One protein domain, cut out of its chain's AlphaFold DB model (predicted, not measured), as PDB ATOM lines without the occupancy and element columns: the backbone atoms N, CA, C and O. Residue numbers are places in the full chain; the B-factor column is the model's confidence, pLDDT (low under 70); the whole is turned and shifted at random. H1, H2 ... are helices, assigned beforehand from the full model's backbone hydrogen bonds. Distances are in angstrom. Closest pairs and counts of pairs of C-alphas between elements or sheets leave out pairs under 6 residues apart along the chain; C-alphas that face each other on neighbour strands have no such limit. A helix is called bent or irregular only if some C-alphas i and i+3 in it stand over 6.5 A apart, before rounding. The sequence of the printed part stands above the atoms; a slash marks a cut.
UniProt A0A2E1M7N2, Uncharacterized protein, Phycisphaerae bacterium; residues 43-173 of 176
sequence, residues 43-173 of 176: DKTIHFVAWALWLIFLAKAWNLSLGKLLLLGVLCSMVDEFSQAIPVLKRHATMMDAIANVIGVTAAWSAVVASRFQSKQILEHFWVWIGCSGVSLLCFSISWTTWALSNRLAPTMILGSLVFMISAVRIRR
ATOM      1  N   ASP A  43     -29.633   4.730  41.893       87.44
ATOM      2  CA  ASP A  43     -30.057   5.580  40.775       87.44
ATOM      3  C   ASP A  43     -29.013   6.674  40.456       87.44
ATOM      4  O   ASP A  43     -28.571   6.849  39.323       87.44
ATOM      5  N   LYS A  44     -28.439   7.284  41.499       89.19
ATOM      6  CA  LYS A  44     -27.390   8.315  41.395       89.19
ATOM      7  C   LYS A  44     -26.104   7.808  40.749       89.19
ATOM      8  O   LYS A  44     -25.422   8.554  40.050       89.19
ATOM      9  N   THR A  45     -25.753   6.542  40.969       89.69
ATOM     10  CA  THR A  45     -24.601   5.915  40.307       89.69
ATOM     11  C   THR A  45     -24.851   5.785  38.806       89.69
ATOM     12  O   THR A  45     -23.939   6.036  38.020       89.69
ATOM     13  N   ILE A  46     -26.079   5.448  38.401       92.19
ATOM     14  CA  ILE A  46     -26.464   5.368  36.988       92.19
ATOM     15  C   ILE A  46     -26.357   6.752  36.347       92.19
ATOM     16  O   ILE A  46     -25.684   6.888  35.329       92.19
ATOM     17  N   HIS A  47     -26.920   7.781  36.983       94.56
ATOM     18  CA  HIS A  47     -26.829   9.182  36.556       94.56
ATOM     19  C   HIS A  47     -25.379   9.658  36.359       94.56
ATOM     20  O   HIS A  47     -25.011  10.155  35.290       94.56
ATOM     21  N   PHE A  48     -24.516   9.412  37.352       94.81
ATOM     22  CA  PHE A  48     -23.088   9.724  37.276       94.81
ATOM     23  C   PHE A  48     -22.404   9.046  36.076       94.81
ATOM     24  O   PHE A  48     -21.746   9.712  35.272       94.81
ATOM     25  N   VAL A  49     -22.560   7.723  35.933       95.38
ATOM     26  CA  VAL A  49     -21.904   6.956  34.861       95.38
ATOM     27  C   VAL A  49     -22.454   7.352  33.491       95.38
ATOM     28  O   VAL A  49     -21.683   7.534  32.546       95.38
ATOM     29  N   ALA A  50     -23.772   7.521  33.381       97.00
ATOM     30  CA  ALA A  50     -24.446   7.821  32.129       97.00
ATOM     31  C   ALA A  50     -23.947   9.137  31.519       97.00
ATOM     32  O   ALA A  50     -23.585   9.176  30.337       97.00
ATOM     33  N   TRP A  51     -23.852  10.187  32.336       97.88
ATOM     34  CA  TRP A  51     -23.384  11.498  31.897       97.88
ATOM     35  C   TRP A  51     -21.865  11.583  31.724       97.88
ATOM     36  O   TRP A  51     -21.393  12.284  30.823       97.88
ATOM     37  N   ALA A  52     -21.089  10.812  32.493       97.38
ATOM     38  CA  ALA A  52     -19.656  10.659  32.245       97.38
ATOM     39  C   ALA A  52     -19.389  10.051  30.854       97.38
ATOM     40  O   ALA A  52     -18.606  10.587  30.064       97.38
ATOM     41  N   LEU A  53     -20.082   8.957  30.516       98.06
ATOM     42  CA  LEU A  53     -19.983   8.312  29.204       98.06
ATOM     43  C   LEU A  53     -20.473   9.226  28.076       98.06
ATOM     44  O   LEU A  53     -19.817   9.301  27.032       98.06
ATOM     45  N   TRP A  54     -21.570   9.955  28.300       98.62
ATOM     46  CA  TRP A  54     -22.100  10.917  27.334       98.62
ATOM     47  C   TRP A  54     -21.035  11.943  26.931       98.62
ATOM     48  O   TRP A  54     -20.771  12.141  25.741       98.62
ATOM     49  N   LEU A  55     -20.346  12.530  27.916       98.38
ATOM     50  CA  LEU A  55     -19.298  13.512  27.659       98.38
ATOM     51  C   LEU A  55     -18.077  12.900  26.955       98.38
ATOM     52  O   LEU A  55     -17.518  13.519  26.047       98.38
ATOM     53  N   ILE A  56     -17.664  11.686  27.334       98.12
ATOM     54  CA  ILE A  56     -16.556  10.979  26.669       98.12
ATOM     55  C   ILE A  56     -16.876  10.761  25.187       98.12
ATOM     56  O   ILE A  56     -16.008  10.960  24.331       98.12
ATOM     57  N   PHE A  57     -18.109  10.370  24.859       98.12
ATOM     58  CA  PHE A  57     -18.523  10.220  23.468       98.12
ATOM     59  C   PHE A  57     -18.608  11.557  22.740       98.12
ATOM     60  O   PHE A  57     -18.102  11.643  21.621       98.12
ATOM     61  N   LEU A  58     -19.124  12.612  23.378       98.31
ATOM     62  CA  LEU A  58     -19.130  13.961  22.808       98.31
ATOM     63  C   LEU A  58     -17.706  14.421  22.454       98.31
ATOM     64  O   LEU A  58     -17.454  14.880  21.338       98.31
ATOM     65  N   ALA A  59     -16.757  14.230  23.374       97.50
ATOM     66  CA  ALA A  59     -15.358  14.614  23.208       97.50
ATOM     67  C   ALA A  59     -14.637  13.852  22.085       97.50
ATOM     68  O   ALA A  59     -13.695  14.385  21.495       97.50
ATOM     69  N   LYS A  60     -15.053  12.608  21.807       97.00
ATOM     70  CA  LYS A  60     -14.530  11.782  20.705       97.00
ATOM     71  C   LYS A  60     -15.201  12.095  19.368       97.00
ATOM     72  O   LYS A  60     -14.573  11.947  18.326       97.00
ATOM     73  N   ALA A  61     -16.470  12.486  19.391       97.81
ATOM     74  CA  ALA A  61     -17.253  12.763  18.195       97.81
ATOM     75  C   ALA A  61     -16.955  14.147  17.589       97.81
ATOM     76  O   ALA A  61     -16.963  14.294  16.360       97.81
ATOM     77  N   TRP A  62     -16.623  15.140  18.425       96.94
ATOM     78  CA  TRP A  62     -16.254  16.489  17.984       96.94
ATOM     79  C   TRP A  62     -15.034  17.042  18.719       96.94
ATOM     80  O   TRP A  62     -14.879  16.905  19.932       96.94
ATOM     81  N   ASN A  63     -14.195  17.773  17.981       94.69
ATOM     82  CA  ASN A  63     -13.040  18.471  18.539       94.69
ATOM     83  C   ASN A  63     -13.444  19.819  19.169       94.69
ATOM     84  O   ASN A  63     -13.147  20.891  18.644       94.69
ATOM     85  N   LEU A  64     -14.178  19.764  20.279       94.81
ATOM     86  CA  LEU A  64     -14.590  20.952  21.031       94.81
ATOM     87  C   LEU A  64     -13.450  21.480  21.913       94.81
ATOM     88  O   LEU A  64     -12.620  20.707  22.404       94.81
ATOM     89  N   SER A  65     -13.434  22.792  22.171       93.94
ATOM     90  CA  SER A  65     -12.574  23.357  23.217       93.94
ATOM     91  C   SER A  65     -13.010  22.845  24.593       93.94
ATOM     92  O   SER A  65     -14.193  22.590  24.816       93.94
ATOM     93  N   LEU A  66     -12.065  22.713  25.531       91.31
ATOM     94  CA  LEU A  66     -12.337  22.146  26.858       91.31
ATOM     95  C   LEU A  66     -13.458  22.894  27.596       91.31
ATOM     96  O   LEU A  66     -14.346  22.253  28.143       91.31
ATOM     97  N   GLY A  67     -13.473  24.231  27.544       87.06
ATOM     98  CA  GLY A  67     -14.542  25.025  28.157       87.06
ATOM     99  C   GLY A  67     -15.918  24.791  27.520       87.06
ATOM    100  O   GLY A  67     -16.897  24.631  28.239       87.06
ATOM    101  N   LYS A  68     -15.996  24.700  26.180       93.88
ATOM    102  CA  LYS A  68     -17.258  24.395  25.479       93.88
ATOM    103  C   LYS A  68     -17.754  22.986  25.792       93.88
ATOM    104  O   LYS A  68     -18.950  22.797  25.963       93.88
ATOM    105  N   LEU A  69     -16.842  22.017  25.875       96.50
ATOM    106  CA  LEU A  69     -17.165  20.635  26.218       96.50
ATOM    107  C   LEU A  69     -17.799  20.545  27.613       96.50
ATOM    108  O   LEU A  69     -18.869  19.960  27.746       96.50
ATOM    109  N   LEU A  70     -17.174  21.163  28.622       95.25
ATOM    110  CA  LEU A  70     -17.699  21.181  29.990       95.25
ATOM    111  C   LEU A  70     -19.052  21.895  30.070       95.25
ATOM    112  O   LEU A  70     -19.995  21.350  30.635       95.25
ATOM    113  N   LEU A  71     -19.155  23.081  29.461       93.88
ATOM    114  CA  LEU A  71     -20.385  23.871  29.463       93.88
ATOM    115  C   LEU A  71     -21.557  23.101  28.842       93.88
ATOM    116  O   LEU A  71     -22.628  23.050  29.438       93.88
ATOM    117  N   LEU A  72     -21.355  22.480  27.673       97.69
ATOM    118  CA  LEU A  72     -22.391  21.669  27.029       97.69
ATOM    119  C   LEU A  72     -22.769  20.459  27.880       97.69
ATOM    120  O   LEU A  72     -23.953  20.190  28.033       97.69
ATOM    121  N   GLY A  73     -21.788  19.768  28.466       97.62
ATOM    122  CA  GLY A  73     -22.047  18.654  29.376       97.62
ATOM    123  C   GLY A  73     -22.951  19.049  30.539       97.62
ATOM    124  O   GLY A  73     -23.965  18.398  30.762       97.62
ATOM    125  N   VAL A  74     -22.615  20.133  31.242       96.12
ATOM    126  CA  VAL A  74     -23.384  20.612  32.403       96.12
ATOM    127  C   VAL A  74     -24.776  21.087  31.992       96.12
ATOM    128  O   VAL A  74     -25.760  20.697  32.611       96.12
ATOM    129  N   LEU A  75     -24.886  21.902  30.937       96.25
ATOM    130  CA  LEU A  75     -26.184  22.419  30.502       96.25
ATOM    131  C   LEU A  75     -27.109  21.299  30.025       96.25
ATOM    132  O   LEU A  75     -28.260  21.251  30.449       96.25
ATOM    133  N   CYS A  76     -26.619  20.387  29.183       97.88
ATOM    134  CA  CYS A  76     -27.428  19.270  28.700       97.88
ATOM    135  C   CYS A  76     -27.882  18.366  29.849       97.88
ATOM    136  O   CYS A  76     -29.031  17.931  29.844       97.88
ATOM    137  N   SER A  77     -27.018  18.121  30.836       97.38
ATOM    138  CA  SER A  77     -27.337  17.224  31.943       97.38
ATOM    139  C   SER A  77     -28.319  17.797  32.954       97.38
ATOM    140  O   SER A  77     -29.133  17.065  33.516       97.38
ATOM    141  N   MET A  78     -28.289  19.116  33.146       95.31
ATOM    142  CA  MET A  78     -29.304  19.822  33.915       95.31
ATOM    143  C   MET A  78     -30.633  19.871  33.161       95.31
ATOM    144  O   MET A  78     -31.674  19.616  33.756       95.31
ATOM    145  N   VAL A  79     -30.609  20.180  31.858       96.56
ATOM    146  CA  VAL A  79     -31.827  20.245  31.036       96.56
ATOM    147  C   VAL A  79     -32.552  18.902  31.010       96.56
ATOM    148  O   VAL A  79     -33.765  18.905  31.186       96.56
ATOM    149  N   ASP A  80     -31.834  17.786  30.854       96.88
ATOM    150  CA  ASP A  80     -32.416  16.435  30.893       96.88
ATOM    151  C   ASP A  80     -33.105  16.128  32.233       96.88
ATOM    152  O   ASP A  80     -34.227  15.631  32.252       96.88
ATOM    153  N   GLU A  81     -32.484  16.478  33.362       95.50
ATOM    154  CA  GLU A  81     -33.100  16.267  34.675       95.50
ATOM    155  C   GLU A  81     -34.347  17.146  34.865       95.50
ATOM    156  O   GLU A  81     -35.392  16.688  35.325       95.50
ATOM    157  N   PHE A  82     -34.281  18.418  34.458       94.12
ATOM    158  CA  PHE A  82     -35.432  19.315  34.548       94.12
ATOM    159  C   PHE A  82     -36.574  18.899  33.617       94.12
ATOM    160  O   PHE A  82     -37.739  19.029  34.000       94.12
ATOM    161  N   SER A  83     -36.287  18.375  32.423       95.56
ATOM    162  CA  SER A  83     -37.330  17.883  31.519       95.56
ATOM    163  C   SER A  83     -38.002  16.610  32.031       95.56
ATOM    164  O   SER A  83     -39.171  16.389  31.721       95.56
ATOM    165  N   GLN A  84     -37.350  15.819  32.890       93.88
ATOM    166  CA  GLN A  84     -38.007  14.690  33.557       93.88
ATOM    167  C   GLN A  84     -39.104  15.128  34.544       93.88
ATOM    168  O   GLN A  84     -40.026  14.356  34.811       93.88
ATOM    169  N   ALA A  85     -39.074  16.373  35.035       91.19
ATOM    170  CA  ALA A  85     -40.105  16.918  35.923       91.19
ATOM    171  C   ALA A  85     -41.441  17.225  35.213       91.19
ATOM    172  O   ALA A  85     -42.406  17.632  35.865       91.19
ATOM    173  N   ILE A  86     -41.525  17.057  33.886       93.44
ATOM    174  CA  ILE A  86     -42.762  17.298  33.139       93.44
ATOM    175  C   ILE A  86     -43.845  16.305  33.617       93.44
ATOM    176  O   ILE A  86     -43.636  15.091  33.538       93.44
ATOM    177  N   PRO A  87     -45.042  16.776  34.035       90.50
ATOM    178  CA  PRO A  87     -46.066  15.931  34.662       90.50
ATOM    179  C   PRO A  87     -46.492  14.701  33.849       90.50
ATOM    180  O   PRO A  87     -46.837  13.668  34.419       90.50
ATOM    181  N   VAL A  88     -46.444  14.788  32.513       92.12
ATOM    182  CA  VAL A  88     -46.815  13.684  31.612       92.12
ATOM    183  C   VAL A  88     -45.907  12.459  31.768       92.12
ATOM    184  O   VAL A  88     -46.358  11.334  31.563       92.12
ATOM    185  N   LEU A  89     -44.648  12.659  32.173       90.56
ATOM    186  CA  LEU A  89     -43.663  11.588  32.319       90.56
ATOM    187  C   LEU A  89     -43.848  10.802  33.621       90.56
ATOM    188  O   LEU A  89     -43.364   9.674  33.722       90.56
ATOM    189  N   LYS A  90     -44.562  11.373  34.606       91.94
ATOM    190  CA  LYS A  90     -44.764  10.792  35.946       91.94
ATOM    191  C   LYS A  90     -43.444  10.321  36.578       91.94
ATOM    192  O   LYS A  90     -43.388   9.252  37.184       91.94
ATOM    193  N   ARG A  91     -42.377  11.103  36.395       88.50
ATOM    194  CA  ARG A  91     -41.053  10.855  36.973       88.50
ATOM    195  C   ARG A  91     -40.767  11.829  38.108       88.50
ATOM    196  O   ARG A  91     -41.281  12.944  38.139       88.50
ATOM    197  N   HIS A  92     -39.935  11.382  39.040       85.25
ATOM    198  CA  HIS A  92     -39.399  12.223  40.098       85.25
ATOM    199  C   HIS A  92     -38.022  12.718  39.681       85.25
ATOM    200  O   HIS A  92     -37.057  11.975  39.796       85.25
ATOM    201  N   ALA A  93     -37.950  13.960  39.209       89.56
ATOM    202  CA  ALA A  93     -36.675  14.652  39.087       89.56
ATOM    203  C   ALA A  93     -36.203  15.058  40.485       89.56
ATOM    204  O   ALA A  93     -36.986  15.621  41.266       89.56
ATOM    205  N   THR A  94     -34.942  14.792  40.820       91.12
ATOM    206  CA  THR A  94     -34.391  15.206  42.112       91.12
ATOM    207  C   THR A  94     -33.122  16.022  41.941       91.12
ATOM    208  O   THR A  94     -32.281  15.773  41.082       91.12
ATOM    209  N   MET A  95     -32.942  17.008  42.824       91.25
ATOM    210  CA  MET A  95     -31.722  17.821  42.839       91.25
ATOM    211  C   MET A  95     -30.464  16.954  43.000       91.25
ATOM    212  O   MET A  95     -29.403  17.294  42.483       91.25
ATOM    213  N   MET A  96     -30.565  15.826  43.708       90.62
ATOM    214  CA  MET A  96     -29.423  14.940  43.906       90.62
ATOM    215  C   MET A  96     -29.013  14.207  42.627       90.62
ATOM    216  O   MET A  96     -27.826  13.926  42.460       90.62
ATOM    217  N   ASP A  97     -29.952  13.933  41.726       92.88
ATOM    218  CA  ASP A  97     -29.664  13.262  40.458       92.88
ATOM    219  C   ASP A  97     -29.057  14.266  39.460       92.88
ATOM    220  O   ASP A  97     -28.038  13.968  38.836       92.88
ATOM    221  N   ALA A  98     -29.522  15.527  39.460       92.81
ATOM    222  CA  ALA A  98     -28.835  16.632  38.773       92.81
ATOM    223  C   ALA A  98     -27.380  16.801  39.249       92.81
ATOM    224  O   ALA A  98     -26.463  16.961  38.440       92.81
ATOM    225  N   ILE A  99     -27.146  16.757  40.566       90.88
ATOM    226  CA  ILE A  99     -25.794  16.839  41.137       90.88
ATOM    227  C   ILE A  99     -24.942  15.655  40.660       90.88
ATOM    228  O   ILE A  99     -23.813  15.862  40.210       90.88
ATOM    229  N   ALA A 100     -25.478  14.431  40.695       92.06
ATOM    230  CA  ALA A 100     -24.781  13.245  40.202       92.06
ATOM    231  C   ALA A 100     -24.402  13.373  38.715       92.06
ATOM    232  O   ALA A 100     -23.262  13.067  38.348       92.06
ATOM    233  N   ASN A 101     -25.301  13.912  37.883       95.75
ATOM    234  CA  ASN A 101     -25.043  14.193  36.473       95.75
ATOM    235  C   ASN A 101     -23.852  15.151  36.288       95.75
ATOM    236  O   ASN A 101     -22.927  14.868  35.522       95.75
ATOM    237  N   VAL A 102     -23.852  16.284  37.002       95.19
ATOM    238  CA  VAL A 102     -22.791  17.307  36.922       95.19
ATOM    239  C   VAL A 102     -21.441  16.754  37.377       95.19
ATOM    240  O   VAL A 102     -20.413  17.046  36.759       95.19
ATOM    241  N   ILE A 103     -21.426  15.922  38.419       92.25
ATOM    242  CA  ILE A 103     -20.202  15.263  38.890       92.25
ATOM    243  C   ILE A 103     -19.688  14.283  37.827       92.25
ATOM    244  O   ILE A 103     -18.497  14.309  37.516       92.25
ATOM    245  N   GLY A 104     -20.566  13.486  37.210       94.12
ATOM    246  CA  GLY A 104     -20.209  12.585  36.107       94.12
ATOM    247  C   GLY A 104     -19.578  13.323  34.926       94.12
ATOM    248  O   GLY A 104     -18.491  12.961  34.464       94.12
ATOM    249  N   VAL A 105     -20.206  14.422  34.495       97.12
ATOM    250  CA  VAL A 105     -19.666  15.329  33.469       97.12
ATOM    251  C   VAL A 105     -18.290  15.856  33.873       97.12
ATOM    252  O   VAL A 105     -17.342  15.770  33.094       97.12
ATOM    253  N   THR A 106     -18.150  16.383  35.086       94.12
ATOM    254  CA  THR A 106     -16.896  17.003  35.537       94.12
ATOM    255  C   THR A 106     -15.765  15.975  35.617       94.12
ATOM    256  O   THR A 106     -14.656  16.243  35.157       94.12
ATOM    257  N   ALA A 107     -16.048  14.768  36.114       91.00
ATOM    258  CA  ALA A 107     -15.082  13.675  36.186       91.00
ATOM    259  C   ALA A 107     -14.603  13.237  34.790       91.00
ATOM    260  O   ALA A 107     -13.397  13.142  34.542       91.00
ATOM    261  N   ALA A 108     -15.533  13.028  33.854       95.00
ATOM    262  CA  ALA A 108     -15.201  12.701  32.470       95.00
ATOM    263  C   ALA A 108     -14.418  13.824  31.780       95.00
ATOM    264  O   ALA A 108     -13.471  13.557  31.037       95.00
ATOM    265  N   TRP A 109     -14.782  15.081  32.038       95.69
ATOM    266  CA  TRP A 109     -14.079  16.231  31.492       95.69
ATOM    267  C   TRP A 109     -12.629  16.263  31.975       95.69
ATOM    268  O   TRP A 109     -11.729  16.341  31.143       95.69
ATOM    269  N   SER A 110     -12.387  16.097  33.278       89.31
ATOM    270  CA  SER A 110     -11.039  16.004  33.852       89.31
ATOM    271  C   SER A 110     -10.200  14.901  33.198       89.31
ATOM    272  O   SER A 110      -9.038  15.130  32.860       89.31
ATOM    273  N   ALA A 111     -10.793  13.733  32.922       90.56
ATOM    274  CA  ALA A 111     -10.114  12.655  32.200       90.56
ATOM    275  C   ALA A 111      -9.771  13.039  30.746       90.56
ATOM    276  O   ALA A 111      -8.665  12.769  30.272       90.56
ATOM    277  N   VAL A 112     -10.684  13.712  30.036       93.12
ATOM    278  CA  VAL A 112     -10.427  14.225  28.678       93.12
ATOM    279  C   VAL A 112      -9.302  15.256  28.697       93.12
ATOM    280  O   VAL A 112      -8.419  15.203  27.841       93.12
ATOM    281  N   VAL A 113      -9.305  16.166  29.669       90.25
ATOM    282  CA  VAL A 113      -8.245  17.158  29.837       90.25
ATOM    283  C   VAL A 113      -6.896  16.457  30.012       90.25
ATOM    284  O   VAL A 113      -5.993  16.681  29.205       90.25
ATOM    285  N   ALA A 114      -6.793  15.530  30.968       86.56
ATOM    286  CA  ALA A 114      -5.579  14.750  31.199       86.56
ATOM    287  C   ALA A 114      -5.103  14.013  29.930       86.56
ATOM    288  O   ALA A 114      -3.916  14.022  29.617       86.56
ATOM    289  N   SER A 115      -6.020  13.440  29.143       89.06
ATOM    290  CA  SER A 115      -5.657  12.749  27.896       89.06
ATOM    291  C   SER A 115      -5.110  13.679  26.805       89.06
ATOM    292  O   SER A 115      -4.250  13.278  26.027       89.06
ATOM    293  N   ARG A 116      -5.581  14.932  26.733       86.62
ATOM    294  CA  ARG A 116      -5.154  15.891  25.700       86.62
ATOM    295  C   ARG A 116      -3.809  16.540  26.009       86.62
ATOM    296  O   ARG A 116      -3.112  16.938  25.084       86.62
ATOM    297  N   PHE A 117      -3.436  16.620  27.283       79.75
ATOM    298  CA  PHE A 117      -2.171  17.214  27.718       79.75
ATOM    299  C   PHE A 117      -1.009  16.199  27.818       79.75
ATOM    300  O   PHE A 117       0.085  16.551  28.253       79.75
ATOM    301  N   GLN A 118      -1.192  14.949  27.364       65.50
ATOM    302  CA  GLN A 118      -0.184  13.870  27.415       65.50
ATOM    303  C   GLN A 118       1.050  14.046  26.498       65.50
ATOM    304  O   GLN A 118       1.829  13.113  26.325       65.50
ATOM    305  N   SER A 119       1.309  15.234  25.949       53.12
ATOM    306  CA  SER A 119       2.544  15.528  25.207       53.12
ATOM    307  C   SER A 119       3.449  16.460  26.026       53.12
ATOM    308  O   SER A 119       3.341  17.674  25.951       53.12
ATOM    309  N   LYS A 120       4.340  15.876  26.838       50.31
ATOM    310  CA  LYS A 120       5.471  16.500  27.572       50.31
ATOM    311  C   LYS A 120       5.191  17.492  28.725       50.31
ATOM    312  O   LYS A 120       6.002  17.520  29.641       50.31
ATOM    313  N   GLN A 121       4.072  18.215  28.771       56.84
ATOM    314  CA  GLN A 121       3.811  19.250  29.804       56.84
ATOM    315  C   GLN A 121       3.186  18.723  31.119       56.84
ATOM    316  O   GLN A 121       3.306  19.351  32.169       56.84
ATOM    317  N   ILE A 122       2.523  17.555  31.099       54.44
ATOM    318  CA  ILE A 122       1.790  17.014  32.265       54.44
ATOM    319  C   ILE A 122       2.681  16.704  33.472       54.44
ATOM    320  O   ILE A 122       2.205  16.811  34.597       54.44
ATOM    321  N   LEU A 123       3.945  16.329  33.266       57.84
ATOM    322  CA  LEU A 123       4.842  15.960  34.365       57.84
ATOM    323  C   LEU A 123       5.186  17.154  35.269       57.84
ATOM    324  O   LEU A 123       5.306  16.967  36.477       57.84
ATOM    325  N   GLU A 124       5.260  18.370  34.723       61.84
ATOM    326  CA  GLU A 124       5.595  19.571  35.504       61.84
ATOM    327  C   GLU A 124       4.416  20.080  36.347       61.84
ATOM    328  O   GLU A 124       4.606  20.637  37.426       61.84
ATOM    329  N   HIS A 125       3.179  19.817  35.914       62.91
ATOM    330  CA  HIS A 125       1.961  20.253  36.611       62.91
ATOM    331  C   HIS A 125       1.132  19.104  37.206       62.91
ATOM    332  O   HIS A 125       0.012  19.319  37.679       62.91
ATOM    333  N   PHE A 126       1.684  17.888  37.226       63.66
ATOM    334  CA  PHE A 126       1.028  16.669  37.708       63.66
ATOM    335  C   PHE A 126       0.487  16.815  39.136       63.66
ATOM    336  O   PHE A 126      -0.652  16.442  39.420       63.66
ATOM    337  N   TRP A 127       1.271  17.436  40.021       61.50
ATOM    338  CA  TRP A 127       0.904  17.658  41.422       61.50
ATOM    339  C   TRP A 127      -0.262  18.631  41.596       61.50
ATOM    340  O   TRP A 127      -1.101  18.426  42.471       61.50
ATOM    341  N   VAL A 128      -0.369  19.646  40.734       63.59
ATOM    342  CA  VAL A 128      -1.502  20.585  40.739       63.59
ATOM    343  C   VAL A 128      -2.773  19.861  40.292       63.59
ATOM    344  O   VAL A 128      -3.823  19.999  40.915       63.59
ATOM    345  N   TRP A 129      -2.664  19.008  39.271       61.69
ATOM    346  CA  TRP A 129      -3.777  18.193  38.786       61.69
ATOM    347  C   TRP A 129      -4.271  17.171  39.809       61.69
ATOM    348  O   TRP A 129      -5.480  17.078  40.031       61.69
ATOM    349  N   ILE A 130      -3.364  16.441  40.464       63.38
ATOM    350  CA  ILE A 130      -3.718  15.523  41.554       63.38
ATOM    351  C   ILE A 130      -4.300  16.285  42.739       63.38
ATOM    352  O   ILE A 130      -5.306  15.845  43.284       63.38
ATOM    353  N   GLY A 131      -3.726  17.429  43.119       66.00
ATOM    354  CA  GLY A 131      -4.237  18.239  44.223       66.00
ATOM    355  C   GLY A 131      -5.673  18.692  43.971       66.00
ATOM    356  O   GLY A 131      -6.562  18.441  44.781       66.00
ATOM    357  N   CYS A 132      -5.941  19.279  42.805       64.94
ATOM    358  CA  CYS A 132      -7.275  19.770  42.471       64.94
ATOM    359  C   CYS A 132      -8.292  18.628  42.246       64.94
ATOM    360  O   CYS A 132      -9.446  18.734  42.674       64.94
ATOM    361  N   SER A 133      -7.876  17.516  41.630       63.22
ATOM    362  CA  SER A 133      -8.740  16.338  41.425       63.22
ATOM    363  C   SER A 133      -9.000  15.585  42.732       63.22
ATOM    364  O   SER A 133     -10.114  15.126  42.967       63.22
ATOM    365  N   GLY A 134      -7.997  15.505  43.606       64.81
ATOM    366  CA  GLY A 134      -8.070  14.896  44.929       64.81
ATOM    367  C   GLY A 134      -8.974  15.681  45.872       64.81
ATOM    368  O   GLY A 134      -9.810  15.078  46.531       64.81
ATOM    369  N   VAL A 135      -8.899  17.016  45.868       66.44
ATOM    370  CA  VAL A 135      -9.848  17.871  46.606       66.44
ATOM    371  C   VAL A 135     -11.273  17.663  46.093       66.44
ATOM    372  O   VAL A 135     -12.190  17.500  46.890       66.44
ATOM    373  N   SER A 136     -11.459  17.577  44.774       64.31
ATOM    374  CA  SER A 136     -12.778  17.316  44.181       64.31
ATOM    375  C   SER A 136     -13.328  15.937  44.580       64.31
ATOM    376  O   SER A 136     -14.492  15.826  44.959       64.31
ATOM    377  N   LEU A 137     -12.486  14.897  44.570       59.28
ATOM    378  CA  LEU A 137     -12.810  13.544  45.041       59.28
ATOM    379  C   LEU A 137     -13.076  13.488  46.551       59.28
ATOM    380  O   LEU A 137     -13.952  12.753  46.991       59.28
ATOM    381  N   LEU A 138     -12.357  14.269  47.353       64.12
ATOM    382  CA  LEU A 138     -12.573  14.350  48.795       64.12
ATOM    383  C   LEU A 138     -13.916  15.028  49.098       64.12
ATOM    384  O   LEU A 138     -14.710  14.504  49.875       64.12
ATOM    385  N   CYS A 139     -14.215  16.144  48.428       61.44
ATOM    386  CA  CYS A 139     -15.520  16.800  48.501       61.44
ATOM    387  C   CYS A 139     -16.651  15.871  48.022       61.44
ATOM    388  O   CYS A 139     -17.736  15.865  48.606       61.44
ATOM    389  N   PHE A 140     -16.395  15.044  47.005       62.66
ATOM    390  CA  PHE A 140     -17.314  14.005  46.538       62.66
ATOM    391  C   PHE A 140     -17.571  12.929  47.606       62.66
ATOM    392  O   PHE A 140     -18.717  12.655  47.948       62.66
ATOM    393  N   SER A 141     -16.519  12.380  48.211       60.75
ATOM    394  CA  SER A 141     -16.648  11.380  49.275       60.75
ATOM    395  C   SER A 141     -17.376  11.929  50.507       60.75
ATOM    396  O   SER A 141     -18.193  11.230  51.101       60.75
ATOM    397  N   ILE A 142     -17.139  13.196  50.865       59.75
ATOM    398  CA  ILE A 142     -17.812  13.855  51.996       59.75
ATOM    399  C   ILE A 142     -19.296  14.099  51.685       59.75
ATOM    400  O   ILE A 142     -20.146  13.875  52.547       59.75
ATOM    401  N   SER A 143     -19.628  14.500  50.455       56.84
ATOM    402  CA  SER A 143     -21.018  14.747  50.036       56.84
ATOM    403  C   SER A 143     -21.873  13.481  49.912       56.84
ATOM    404  O   SER A 143     -23.096  13.573  50.007       56.84
ATOM    405  N   TRP A 144     -21.250  12.305  49.781       57.03
ATOM    406  CA  TRP A 144     -21.943  11.012  49.789       57.03
ATOM    407  C   TRP A 144     -22.230  10.464  51.194       57.03
ATOM    408  O   TRP A 144     -22.897   9.439  51.341       57.03
ATOM    409  N   THR A 145     -21.749  11.135  52.246       64.38
ATOM    410  CA  THR A 145     -22.138  10.793  53.616       64.38
ATOM    411  C   THR A 145     -23.521  11.365  53.924       64.38
ATOM    412  O   THR A 145     -23.865  12.484  53.538       64.38
ATOM    413  N   THR A 146     -24.325  10.608  54.669       54.69
ATOM    414  CA  THR A 146     -25.684  10.988  55.099       54.69
ATOM    415  C   THR A 146     -25.740  12.328  55.850       54.69
ATOM    416  O   THR A 146     -26.792  12.960  55.911       54.69
ATOM    417  N   TRP A 147     -24.602  12.800  56.365       54.72
ATOM    418  CA  TRP A 147     -24.432  14.066  57.076       54.72
ATOM    419  C   TRP A 147     -24.387  15.310  56.169       54.72
ATOM    420  O   TRP A 147     -24.829  16.387  56.568       54.72
ATOM    421  N   ALA A 148     -23.889  15.195  54.936       53.16
ATOM    422  CA  ALA A 148     -23.843  16.328  54.009       53.16
ATOM    423  C   ALA A 148     -25.214  16.617  53.370       53.16
ATOM    424  O   ALA A 148     -25.550  17.779  53.120       53.16
ATOM    425  N   LEU A 149     -26.031  15.571  53.178       52.12
ATOM    426  CA  LEU A 149     -27.409  15.676  52.689       52.12
ATOM    427  C   LEU A 149     -28.317  16.467  53.646       52.12
ATOM    428  O   LEU A 149     -29.208  17.180  53.190       52.12
ATOM    429  N   SER A 150     -28.091  16.372  54.961       56.41
ATOM    430  CA  SER A 150     -28.919  17.057  55.963       56.41
ATOM    431  C   SER A 150     -28.582  18.545  56.139       56.41
ATOM    432  O   SER A 150     -29.409  19.287  56.663       56.41
ATOM    433  N   ASN A 151     -27.422  19.016  55.654       53.44
ATOM    434  CA  ASN A 151     -26.882  20.346  55.980       53.44
ATOM    435  C   ASN A 151     -26.796  21.348  54.806       53.44
ATOM    436  O   ASN A 151     -26.098  22.352  54.909       53.44
ATOM    437  N   ARG A 152     -27.511  21.132  53.690       58.16
ATOM    438  CA  ARG A 152     -27.568  22.080  52.545       58.16
ATOM    439  C   ARG A 152     -26.191  22.476  51.968       58.16
ATOM    440  O   ARG A 152     -26.008  23.607  51.530       58.16
ATOM    441  N   LEU A 153     -25.232  21.551  51.898       56.62
ATOM    442  CA  LEU A 153     -23.868  21.811  51.395       56.62
ATOM    443  C   LEU A 153     -23.740  21.855  49.850       56.62
ATOM    444  O   LEU A 153     -22.635  21.935  49.309       56.62
ATOM    445  N   ALA A 154     -24.852  21.885  49.109       54.50
ATOM    446  CA  ALA A 154     -24.847  22.063  47.650       54.50
ATOM    447  C   ALA A 154     -24.055  23.307  47.160       54.50
ATOM    448  O   ALA A 154     -23.313  23.185  46.180       54.50
ATOM    449  N   PRO A 155     -24.091  24.476  47.840       55.72
ATOM    450  CA  PRO A 155     -23.312  25.647  47.432       55.72
ATOM    451  C   PRO A 155     -21.798  25.416  47.489       55.72
ATOM    452  O   PRO A 155     -21.070  25.901  46.626       55.72
ATOM    453  N   THR A 156     -21.309  24.636  48.461       56.62
ATOM    454  CA  THR A 156     -19.870  24.347  48.583       56.62
ATOM    455  C   THR A 156     -19.349  23.459  47.454       56.62
ATOM    456  O   THR A 156     -18.216  23.642  47.014       56.62
ATOM    457  N   MET A 157     -20.186  22.569  46.908       54.53
ATOM    458  CA  MET A 157     -19.818  21.751  45.747       54.53
ATOM    459  C   MET A 157     -19.736  22.582  44.461       54.53
ATOM    460  O   MET A 157     -18.800  22.423  43.671       54.53
ATOM    461  N   ILE A 158     -20.680  23.510  44.276       58.62
ATOM    462  CA  ILE A 158     -20.678  24.454  43.150       58.62
ATOM    463  C   ILE A 158     -19.445  25.360  43.229       58.62
ATOM    464  O   ILE A 158     -18.746  25.537  42.231       58.62
ATOM    465  N   LEU A 159     -19.131  25.875  44.422       58.72
ATOM    466  CA  LEU A 159     -17.983  26.751  44.642       58.72
ATOM    467  C   LEU A 159     -16.650  26.027  44.398       58.72
ATOM    468  O   LEU A 159     -15.792  26.564  43.702       58.72
ATOM    469  N   GLY A 160     -16.493  24.792  44.890       58.03
ATOM    470  CA  GLY A 160     -15.297  23.979  44.635       58.03
ATOM    471  C   GLY A 160     -15.078  23.702  43.143       58.03
ATOM    472  O   GLY A 160     -13.968  23.860  42.633       58.03
ATOM    473  N   SER A 161     -16.157  23.395  42.417       56.09
ATOM    474  CA  SER A 161     -16.120  23.177  40.962       56.09
ATOM    475  C   SER A 161     -15.764  24.457  40.191       56.09
ATOM    476  O   SER A 161     -14.986  24.426  39.235       56.09
ATOM    477  N   LEU A 162     -16.274  25.612  40.633       57.50
ATOM    478  CA  LEU A 162     -15.951  26.927  40.071       57.50
ATOM    479  C   LEU A 162     -14.484  27.310  40.291       57.50
ATOM    480  O   LEU A 162     -13.825  27.771  39.358       57.50
ATOM    481  N   VAL A 163     -13.951  27.078  41.493       62.06
ATOM    482  CA  VAL A 163     -12.538  27.333  41.813       62.06
ATOM    483  C   VAL A 163     -11.621  26.449  40.963       62.06
ATOM    484  O   VAL A 163     -10.619  26.945  40.436       62.06
ATOM    485  N   PHE A 164     -11.990  25.182  40.744       59.53
ATOM    486  CA  PHE A 164     -11.277  24.287  39.829       59.53
ATOM    487  C   PHE A 164     -11.258  24.848  38.400       59.53
ATOM    488  O   PHE A 164     -10.193  24.970  37.793       59.53
ATOM    489  N   MET A 165     -12.420  25.257  37.871       55.00
ATOM    490  CA  MET A 165     -12.511  25.832  36.525       55.00
ATOM    491  C   MET A 165     -11.678  27.107  36.367       55.00
ATOM    492  O   MET A 165     -10.954  27.242  35.381       55.00
ATOM    493  N   ILE A 166     -11.763  28.046  37.315       58.72
ATOM    494  CA  ILE A 166     -11.024  29.318  37.251       58.72
ATOM    495  C   ILE A 166      -9.514  29.057  37.273       58.72
ATOM    496  O   ILE A 166      -8.770  29.664  36.499       58.72
ATOM    497  N   SER A 167      -9.069  28.111  38.099       55.38
ATOM    498  CA  SER A 167      -7.662  27.709  38.177       55.38
ATOM    499  C   SER A 167      -7.179  27.098  36.858       55.38
ATOM    500  O   SER A 167      -6.131  27.491  36.343       55.38
ATOM    501  N   ALA A 168      -7.986  26.227  36.243       51.97
ATOM    502  CA  ALA A 168      -7.678  25.623  34.948       51.97
ATOM    503  C   ALA A 168      -7.639  26.650  33.796       51.97
ATOM    504  O   ALA A 168      -6.830  26.526  32.877       51.97
ATOM    505  N   VAL A 169      -8.484  27.688  33.839       52.78
ATOM    506  CA  VAL A 169      -8.490  28.771  32.839       52.78
ATOM    507  C   VAL A 169      -7.280  29.697  32.997       52.78
ATOM    508  O   VAL A 169      -6.738  30.157  31.991       52.78
ATOM    509  N   ARG A 170      -6.826  29.959  34.231       51.03
ATOM    510  CA  ARG A 170      -5.708  30.880  34.502       51.03
ATOM    511  C   ARG A 170      -4.369  30.354  33.983       51.03
ATOM    512  O   ARG A 170      -3.618  31.139  33.414       51.03
ATOM    513  N   ILE A 171      -4.131  29.046  34.085       51.28
ATOM    514  CA  ILE A 171      -2.930  28.380  33.543       51.28
ATOM    515  C   ILE A 171      -2.802  28.606  32.026       51.28
ATOM    516  O   ILE A 171      -1.707  28.716  31.493       51.28
ATOM    517  N   ARG A 172      -3.923  28.780  31.315       48.53
ATOM    518  CA  ARG A 172      -3.926  28.976  29.860       48.53
ATOM    519  C   ARG A 172      -3.495  30.374  29.401       48.53
ATOM    520  O   ARG A 172      -3.195  30.536  28.226       48.53
ATOM    521  N   ARG A 173      -3.537  31.388  30.277       48.47
ATOM    522  CA  ARG A 173      -3.199  32.785  29.929       48.47
ATOM    523  C   ARG A 173      -1.733  33.137  30.150       48.47
ATOM    524  O   ARG A 173      -1.300  34.165  29.659       48.47
TER     525      ARG A 173
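Overview. This is residues 43 to 173 of the 176 residues of an uncharacterized protein of Phycisphaerae bacterium (UniProt A0A2E1M7N2). Five helices make an up-and-down bundle, each running against the one before: H1, H2 and H3 pack together, and H4 and H6 form a looser pair beyond H3, with small H5 at their turn. The printed part has 131 residues, six named helices, H1 to H6 in order, and no named strand; it is all helix and compact, with radius of gyration of the C-alphas 15.6 A, spanning 51 by 36 by 23 A.

Arrangement. H1, residues 43 to 61, touches H3, residues 95 to 116; their closest C-alphas, Phe 48 and Gly 104, are 4.2 A apart. H2, residues 66 to 84, forms a hairpin with H3, at a shallow tilt of 22 degrees. H4, residues 122 to 143, touches H6, residues 154 to 171, with residues 132 to 139 alone, opposite ways at 7 degrees. H5, residues 146 to 150, touches no helix. Every O i to N i+4 pair is within hydrogen-bond range in H1, H2, H3 and H6, 16 of 18 in H4, and 0 of 1 in H5, with 0 of 2 O i to N i+3.

Along the chain. C-alpha 43 begins H1 at (-30.057, 5.580, 40.775); C-alpha 171 ends H6 at (-2.930, 28.380, 33.543). H3 measures 31.7 A. H4, 29.0 A, is irregular: C-alphas 124 and 127 are 7.8 A apart.

Size, cuts and confidence. The farthest C-alphas, Val 88 and Glu 124, are 52.9 A apart. The printed part has no cut and no long link. Residues 118 to 173 have pLDDT under 70.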